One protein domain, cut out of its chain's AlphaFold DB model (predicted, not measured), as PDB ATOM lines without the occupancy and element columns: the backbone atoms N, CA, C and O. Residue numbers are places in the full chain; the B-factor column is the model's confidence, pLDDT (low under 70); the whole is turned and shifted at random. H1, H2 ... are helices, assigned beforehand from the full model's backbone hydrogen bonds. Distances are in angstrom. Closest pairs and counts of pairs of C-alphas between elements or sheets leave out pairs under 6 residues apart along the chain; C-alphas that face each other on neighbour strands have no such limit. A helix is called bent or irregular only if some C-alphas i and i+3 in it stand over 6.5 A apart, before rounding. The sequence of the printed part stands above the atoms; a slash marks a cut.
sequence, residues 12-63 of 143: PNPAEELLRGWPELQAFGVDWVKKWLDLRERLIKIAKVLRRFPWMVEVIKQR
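Overview. This is residues 12 to 63 of the 143 residues of an uncharacterized protein of Pyrobaculum sp (UniProt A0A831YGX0). A long helix, H4, makes one long side of a small cluster of helices, and the short helix H2 packs across it in the middle of the domain. H1 and H3 lie to one side of H2, by the first residues of H4, while H5 folds back after H4 and packs on H2 from the other side. The printed part has 52 residues with five named helices, H1 to H5 in order along the chain, and no named strand; the class is all helix. The whole is compact, with a radius of gyration of the C-alphas of 10.2 A, and spans 28 by 19 by 17 A.

Along the chain. H4, residues 37 to 52, is 21.8 A long, from C-alpha 37 at (35.341, -11.874, 7.074) to C-alpha 52 at (46.667, -16.323, 25.212). It is irregular, with C-alphas 38 and 41 8.4 A apart, and has a kink of 38 degrees near residue 44. H2 is residues 23 to 28, 10.3 A, and H3 residues 30 to 35, 8.7 A. H1, residues 14 to 21, is 11.0 A long and begins at C-alpha 14 (38.449, -4.767, 6.214). H5, residues 55 to 61, is 10.3 A long.

Arrangement. H4 touches H2, closest at the C-alphas of Glu 24 and Ala 47, 5.7 A, at a steep tilt of 70.0 degrees, only just short of about perpendicular. H2 touches H5 at the C-alphas of Ala 27 and Lys 61, 5.1 A, at a steep tilt of 47 degrees, the same way. H1 and H3 only just touch, with 3 pairs of C-alphas within 8 A, the closest being Ala 15 and Lys 34 at 5.4 A. H1 and H5 are apart, as are H3 and H5. Every O i to N i+4 pair is within hydrogen-bond range in H1, H3 and H5; H4 has 10 of 12, and H2 has 0 of 2 but 3 of 3 O i to N i+3 pairs.

Size, cuts and confidence. The two C-alphas farthest apart, Pro 12 and Trp 55, are 29.2 A apart. The printed part has no cut, and the four links between helices are tight. The mean pLDDT of the printed part is 94.5, and no printed residue is under 70.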
ATOM      1  N   PRO A  12      41.071   1.326   4.003       72.81
ATOM      2  CA  PRO A  12      41.779   0.090   4.291       72.81
ATOM      3  C   PRO A  12      40.878  -1.118   4.036       72.81
ATOM      4  O   PRO A  12      39.679  -1.092   4.320       72.81
ATOM      5  N   ASN A  13      41.450  -2.197   3.507       85.31
ATOM      6  CA  ASN A  13      40.702  -3.434   3.334       85.31
ATOM      7  C   ASN A  13      40.224  -3.924   4.721       85.31
ATOM      8  O   ASN A  13      41.060  -4.035   5.622       85.31
ATOM      9  N   PRO A  14      38.939  -4.274   4.923       91.06
ATOM     10  CA  PRO A  14      38.449  -4.767   6.214       91.06
ATOM     11  C   PRO A  14      39.265  -5.935   6.798       91.06
ATOM     12  O   PRO A  14      39.411  -6.044   8.018       91.06
ATOM     13  N   ALA A  15      39.856  -6.789   5.951       91.75
ATOM     14  CA  ALA A  15      40.791  -7.824   6.395       91.75
ATOM     15  C   ALA A  15      42.100  -7.256   6.947       91.75
ATOM     16  O   ALA A  15      42.605  -7.754   7.950       91.75
ATOM     17  N   GLU A  16      42.650  -6.212   6.330       91.75
ATOM     18  CA  GLU A  16      43.871  -5.555   6.802       91.75
ATOM     19  C   GLU A  16      43.641  -4.835   8.133       91.75
ATOM     20  O   GLU A  16      44.499  -4.887   9.012       91.75
ATOM     21  N   GLU A  17      42.472  -4.216   8.324       93.19
ATOM     22  CA  GLU A  17      42.097  -3.625   9.613       93.19
ATOM     23  C   GLU A  17      41.986  -4.685  10.708       93.19
ATOM     24  O   GLU A  17      42.525  -4.511  11.806       93.19
ATOM     25  N   LEU A  18      41.327  -5.811  10.407       95.56
ATOM     26  CA  LEU A  18      41.205  -6.916  11.351       95.56
ATOM     27  C   LEU A  18      42.582  -7.478  11.724       95.56
ATOM     28  O   LEU A  18      42.860  -7.659  12.907       95.56
ATOM     29  N   LEU A  19      43.453  -7.694  10.736       96.69
ATOM     30  CA  LEU A  19      44.817  -8.185  10.944       96.69
ATOM     31  C   LEU A  19      45.694  -7.196  11.719       96.69
ATOM     32  O   LEU A  19      46.571  -7.626  12.461       96.69
ATOM     33  N   ARG A  20      45.451  -5.885  11.602       94.94
ATOM     34  CA  ARG A  20      46.152  -4.873  12.406       94.94
ATOM     35  C   ARG A  20      45.808  -4.986  13.894       94.94
ATOM     36  O   ARG A  20      46.687  -4.815  14.730       94.94
ATOM     37  N   GLY A  21      44.548  -5.275  14.230       96.00
ATOM     38  CA  GLY A  21      44.119  -5.494  15.621       96.00
ATOM     39  C   GLY A  21      44.425  -6.900  16.159       96.00
ATOM     40  O   GLY A  21      44.601  -7.091  17.368       96.00
ATOM     41  N   TRP A  22      44.497  -7.881  15.260       97.69
ATOM     42  CA  TRP A  22      44.656  -9.303  15.559       97.69
ATOM     43  C   TRP A  22      45.733  -9.936  14.669       97.69
ATOM     44  O   TRP A  22      45.411 -10.751  13.794       97.69
ATOM     45  N   PRO A  23      47.017  -9.576  14.866       97.06
ATOM     46  CA  PRO A  23      48.117 -10.092  14.053       97.06
ATOM     47  C   PRO A  23      48.260 -11.617  14.136       97.06
ATOM     48  O   PRO A  23      48.769 -12.235  13.207       97.06
ATOM     49  N   GLU A  24      47.743 -12.256  15.189       97.56
ATOM     50  CA  GLU A  24      47.739 -13.713  15.351       97.56
ATOM     51  C   GLU A  24      46.987 -14.430  14.217       97.56
ATOM     52  O   GLU A  24      47.323 -15.558  13.860       97.56
ATOM     53  N   LEU A  25      45.998 -13.769  13.605       96.88
ATOM     54  CA  LEU A  25      45.246 -14.319  12.476       96.88
ATOM     55  C   LEU A  25      46.076 -14.420  11.192       96.88
ATOM     56  O   LEU A  25      45.713 -15.187  10.302       96.88
ATOM     57  N   GLN A  26      47.215 -13.721  11.102       94.88
ATOM     58  CA  GLN A  26      48.134 -13.869   9.970       94.88
ATOM     59  C   GLN A  26      48.670 -15.297   9.847       94.88
ATOM     60  O   GLN A  26      49.019 -15.712   8.745       94.88
ATOM     61  N   ALA A  27      48.673 -16.071  10.939       95.69
ATOM     62  CA  ALA A  27      49.054 -17.479  10.929       95.69
ATOM     63  C   ALA A  27      48.233 -18.312   9.927       95.69
ATOM     64  O   ALA A  27      48.757 -19.254   9.343       95.69
ATOM     65  N   PHE A  28      46.967 -17.949   9.696       95.00
ATOM     66  CA  PHE A  28      46.088 -18.633   8.741       95.00
ATOM     67  C   PHE A  28      46.285 -18.173   7.288       95.00
ATOM     68  O   PHE A  28      45.768 -18.804   6.367       95.00
ATOM     69  N   GLY A  29      47.017 -17.078   7.074       93.44
ATOM     70  CA  GLY A  29      47.160 -16.411   5.785       93.44
ATOM     71  C   GLY A  29      46.100 -15.333   5.541       93.44
ATOM     72  O   GLY A  29      44.945 -15.435   5.955       93.44
ATOM     73  N   VAL A  30      46.499 -14.278   4.826       92.12
ATOM     74  CA  VAL A  30      45.643 -13.112   4.543       92.12
ATOM     75  C   VAL A  30      44.398 -13.503   3.746       92.12
ATOM     76  O   VAL A  30      43.303 -13.023   4.038       92.12
ATOM     77  N   ASP A  31      44.537 -14.399   2.770       92.62
ATOM     78  CA  ASP A  31      43.415 -14.812   1.922       92.62
ATOM     79  C   ASP A  31      42.390 -15.655   2.682       92.62
ATOM     80  O   ASP A  31      41.190 -15.543   2.431       92.62
ATOM     81  N   TRP A  32      42.835 -16.420   3.681       94.75
ATOM     82  CA  TRP A  32      41.933 -17.112   4.593       94.75
ATOM     83  C   TRP A  32      41.108 -16.119   5.416       94.75
ATOM     84  O   TRP A  32      39.894 -16.263   5.526       94.75
ATOM     85  N   VAL A  33      41.743 -15.062   5.934       94.88
ATOM     86  CA  VAL A  33      41.044 -14.014   6.691       94.88
ATOM     87  C   VAL A  33      40.037 -13.284   5.808       94.88
ATOM     88  O   VAL A  33      38.899 -13.107   6.229       94.88
ATOM     89  N   LYS A  34      40.421 -12.919   4.575       94.00
ATOM     90  CA  LYS A  34      39.520 -12.300   3.585       94.00
ATOM     91  C   LYS A  34      38.307 -13.180   3.287       94.00
ATOM     92  O   LYS A  34      37.193 -12.671   3.222       94.00
ATOM     93  N   LYS A  35      38.527 -14.488   3.121       94.44
ATOM     94  CA  LYS A  35      37.474 -15.461   2.812       94.44
ATOM     95  C   LYS A  35      36.407 -15.553   3.905       94.44
ATOM     96  O   LYS A  35      35.249 -15.758   3.571       94.44
ATOM     97  N   TRP A  36      36.789 -15.402   5.173       95.75
ATOM     98  CA  TRP A  36      35.908 -15.616   6.330       95.75
ATOM     99  C   TRP A  36      35.552 -14.331   7.092       95.75
ATOM    100  O   TRP A  36      35.245 -14.377   8.287       95.75
ATOM    101  N   LEU A  37      35.634 -13.167   6.440       94.62
ATOM    102  CA  LEU A  37      35.341 -11.874   7.074       94.62
ATOM    103  C   LEU A  37      33.907 -11.750   7.593       94.62
ATOM    104  O   LEU A  37      33.674 -11.037   8.567       94.62
ATOM    105  N   ASP A  38      32.960 -12.444   6.972       95.50
ATOM    106  CA  ASP A  38      31.572 -12.555   7.419       95.50
ATOM    107  C   ASP A  38      31.459 -13.192   8.817       95.50
ATOM    108  O   ASP A  38      30.575 -12.847   9.597       95.50
ATOM    109  N   LEU A  39      32.425 -14.037   9.195       97.00
ATOM    110  CA  LEU A  39      32.551 -14.652  10.517       97.00
ATOM    111  C   LEU A  39      33.467 -13.855  11.464       97.00
ATOM    112  O   LEU A  39      34.115 -14.433  12.344       97.00
ATOM    113  N   ARG A  40      33.521 -12.521  11.326       96.19
ATOM    114  CA  ARG A  40      34.424 -11.623  12.076       96.19
ATOM    115  C   ARG A  40      34.492 -11.910  13.575       96.19
ATOM    116  O   ARG A  40      35.579 -11.951  14.147       96.19
ATOM    117  N   GLU A  41      33.355 -12.123  14.235       96.19
ATOM    118  CA  GLU A  41      33.334 -12.409  15.673       96.19
ATOM    119  C   GLU A  41      34.022 -13.732  16.025       96.19
ATOM    120  O   GLU A  41      34.739 -13.809  17.027       96.19
ATOM    121  N   ARG A  42      33.852 -14.768  15.192       97.19
ATOM    122  CA  ARG A  42      34.548 -16.050  15.355       97.19
ATOM    123  C   ARG A  42      36.049 -15.871  15.165       97.19
ATOM    124  O   ARG A  42      36.812 -16.387  15.979       97.19
ATOM    125  N   LEU A  43      36.468 -15.096  14.164       97.69
ATOM    126  CA  LEU A  43      37.880 -14.775  13.943       97.69
ATOM    127  C   LEU A  43      38.492 -14.066  15.158       97.69
ATOM    128  O   LEU A  43      39.551 -14.460  15.637       97.69
ATOM    129  N   ILE A  44      37.792 -13.083  15.727       97.50
ATOM    130  CA  ILE A  44      38.242 -12.378  16.937       97.50
ATOM    131  C   ILE A  44      38.337 -13.332  18.137       97.50
ATOM    132  O   ILE A  44      39.291 -13.248  18.910       97.50
ATOM    133  N   LYS A  45      37.374 -14.249  18.314       97.00
ATOM    134  CA  LYS A  45      37.434 -15.268  19.378       97.00
ATOM    135  C   LYS A  45      38.673 -16.157  19.225       97.00
ATOM    136  O   LYS A  45      39.382 -16.350  20.208       97.00
ATOM    137  N   ILE A  46      38.965 -16.626  18.009       97.75
ATOM    138  CA  ILE A  46      40.182 -17.395  17.702       97.75
ATOM    139  C   ILE A  46      41.422 -16.570  18.049       97.75
ATOM    140  O   ILE A  46      42.264 -17.030  18.813       97.75
ATOM    141  N   ALA A  47      41.501 -15.327  17.575       98.12
ATOM    142  CA  ALA A  47      42.648 -14.459  17.810       98.12
ATOM    143  C   ALA A  47      42.926 -14.213  19.301       98.12
ATOM    144  O   ALA A  47      44.074 -14.286  19.734       98.12
ATOM    145  N   LYS A  48      41.881 -13.994  20.113       97.12
ATOM    146  CA  LYS A  48      42.007 -13.863  21.576       97.12
ATOM    147  C   LYS A  48      42.626 -15.105  22.215       97.12
ATOM    148  O   LYS A  48      43.473 -14.978  23.095       97.12
ATOM    149  N   VAL A  49      42.217 -16.293  21.771       96.81
ATOM    150  CA  VAL A  49      42.760 -17.559  22.277       96.81
ATOM    151  C   VAL A  49      44.205 -17.763  21.819       96.81
ATOM    152  O   VAL A  49      45.046 -18.117  22.638       96.81
ATOM    153  N   LEU A  50      44.528 -17.459  20.560       97.25
ATOM    154  CA  LEU A  50      45.904 -17.535  20.056       97.25
ATOM    155  C   LEU A  50      46.844 -16.553  20.761       97.25
ATOM    156  O   LEU A  50      47.980 -16.904  21.054       97.25
ATOM    157  N   ARG A  51      46.360 -15.356  21.108       96.94
ATOM    158  CA  ARG A  51      47.118 -14.389  21.912       96.94
ATOM    159  C   ARG A  51      47.416 -14.919  23.315       96.94
ATOM    160  O   ARG A  51      48.497 -14.676  23.840       96.94
ATOM    161  N   ARG A  52      46.473 -15.656  23.915       94.88
ATOM    162  CA  ARG A  52      46.667 -16.323  25.212       94.88
ATOM    163  C   ARG A  52      47.616 -17.519  25.122       94.88
ATOM    164  O   ARG A  52      48.346 -17.775  26.073       94.88
ATOM    165  N   PHE A  53      47.622 -18.229  23.996       94.75
ATOM    166  CA  PHE A  53      48.455 -19.410  23.764       94.75
ATOM    167  C   PHE A  53      49.321 -19.250  22.500       94.75
ATOM    168  O   PHE A  53      49.055 -19.912  21.493       94.75
ATOM    169  N   PRO A  54      50.382 -18.416  22.530       94.50
ATOM    170  CA  PRO A  54      51.153 -18.074  21.331       94.50
ATOM    171  C   PRO A  54      51.741 -19.273  20.577       94.50
ATOM    172  O   PRO A  54      51.869 -19.226  19.359       94.50
ATOM    173  N   TRP A  55      52.038 -20.384  21.262       94.88
ATOM    174  CA  TRP A  55      52.540 -21.614  20.632       94.88
ATOM    175  C   TRP A  55      51.581 -22.188  19.571       94.88
ATOM    176  O   TRP A  55      52.024 -22.836  18.623       94.88
ATOM    177  N   MET A  56      50.273 -21.930  19.689       96.44
ATOM    178  CA  MET A  56      49.269 -22.380  18.720       96.44
ATOM    179  C   MET A  56      49.466 -21.726  17.348       96.44
ATOM    180  O   MET A  56      49.171 -22.345  16.328       96.44
ATOM    181  N   VAL A  57      50.000 -20.500  17.312       96.25
ATOM    182  CA  VAL A  57      50.321 -19.785  16.067       96.25
ATOM    183  C   VAL A  57      51.362 -20.558  15.262       96.25
ATOM    184  O   VAL A  57      51.207 -20.715  14.052       96.25
ATOM    185  N   GLU A  58      52.378 -21.108  15.924       94.19
ATOM    186  CA  GLU A  58      53.430 -21.879  15.256       94.19
ATOM    187  C   GLU A  58      52.906 -23.210  14.705       94.19
ATOM    188  O   GLU A  58      53.245 -23.587  13.585       94.19
ATOM    189  N   VAL A  59      51.989 -23.872  15.419       94.31
ATOM    190  CA  VAL A  59      51.298 -25.067  14.902       94.31
ATOM    191  C   VAL A  59      50.481 -24.746  13.652       94.31
ATOM    192  O   VAL A  59      50.466 -25.527  12.702       94.31
ATOM    193  N   ILE A  60      49.789 -23.606  13.644       95.50
ATOM    194  CA  ILE A  60      48.962 -23.175  12.515       95.50
ATOM    195  C   ILE A  60      49.827 -22.848  11.289       95.50
ATOM    196  O   ILE A  60      49.515 -23.307  10.193       95.50
ATOM    197  N   LYS A  61      50.939 -22.122  11.468       93.44
ATOM    198  CA  LYS A  61      51.853 -21.740  10.373       93.44
ATOM    199  C   LYS A  61      52.458 -22.935   9.639       93.44
ATOM    200  O   LYS A  61      52.774 -22.831   8.459       93.44
ATOM    201  N   GLN A  62      52.629 -24.063  10.322       91.38
ATOM    202  CA  GLN A  62      53.197 -25.281   9.737       91.38
ATOM    203  C   GLN A  62      52.210 -26.040   8.837       91.38
ATOM    204  O   GLN A  62      52.545 -27.105   8.317       91.38
ATOM    205  N   ARG A  63      50.976 -25.545   8.670       86.94
ATOM    206  CA  ARG A  63      49.884 -26.286   8.039       86.94
ATOM    207  C   ARG A  63      49.215 -25.496   6.921       86.94
ATOM    208  O   ARG A  63      49.092 -24.276   7.004       86.94
TER     209      ARG A  63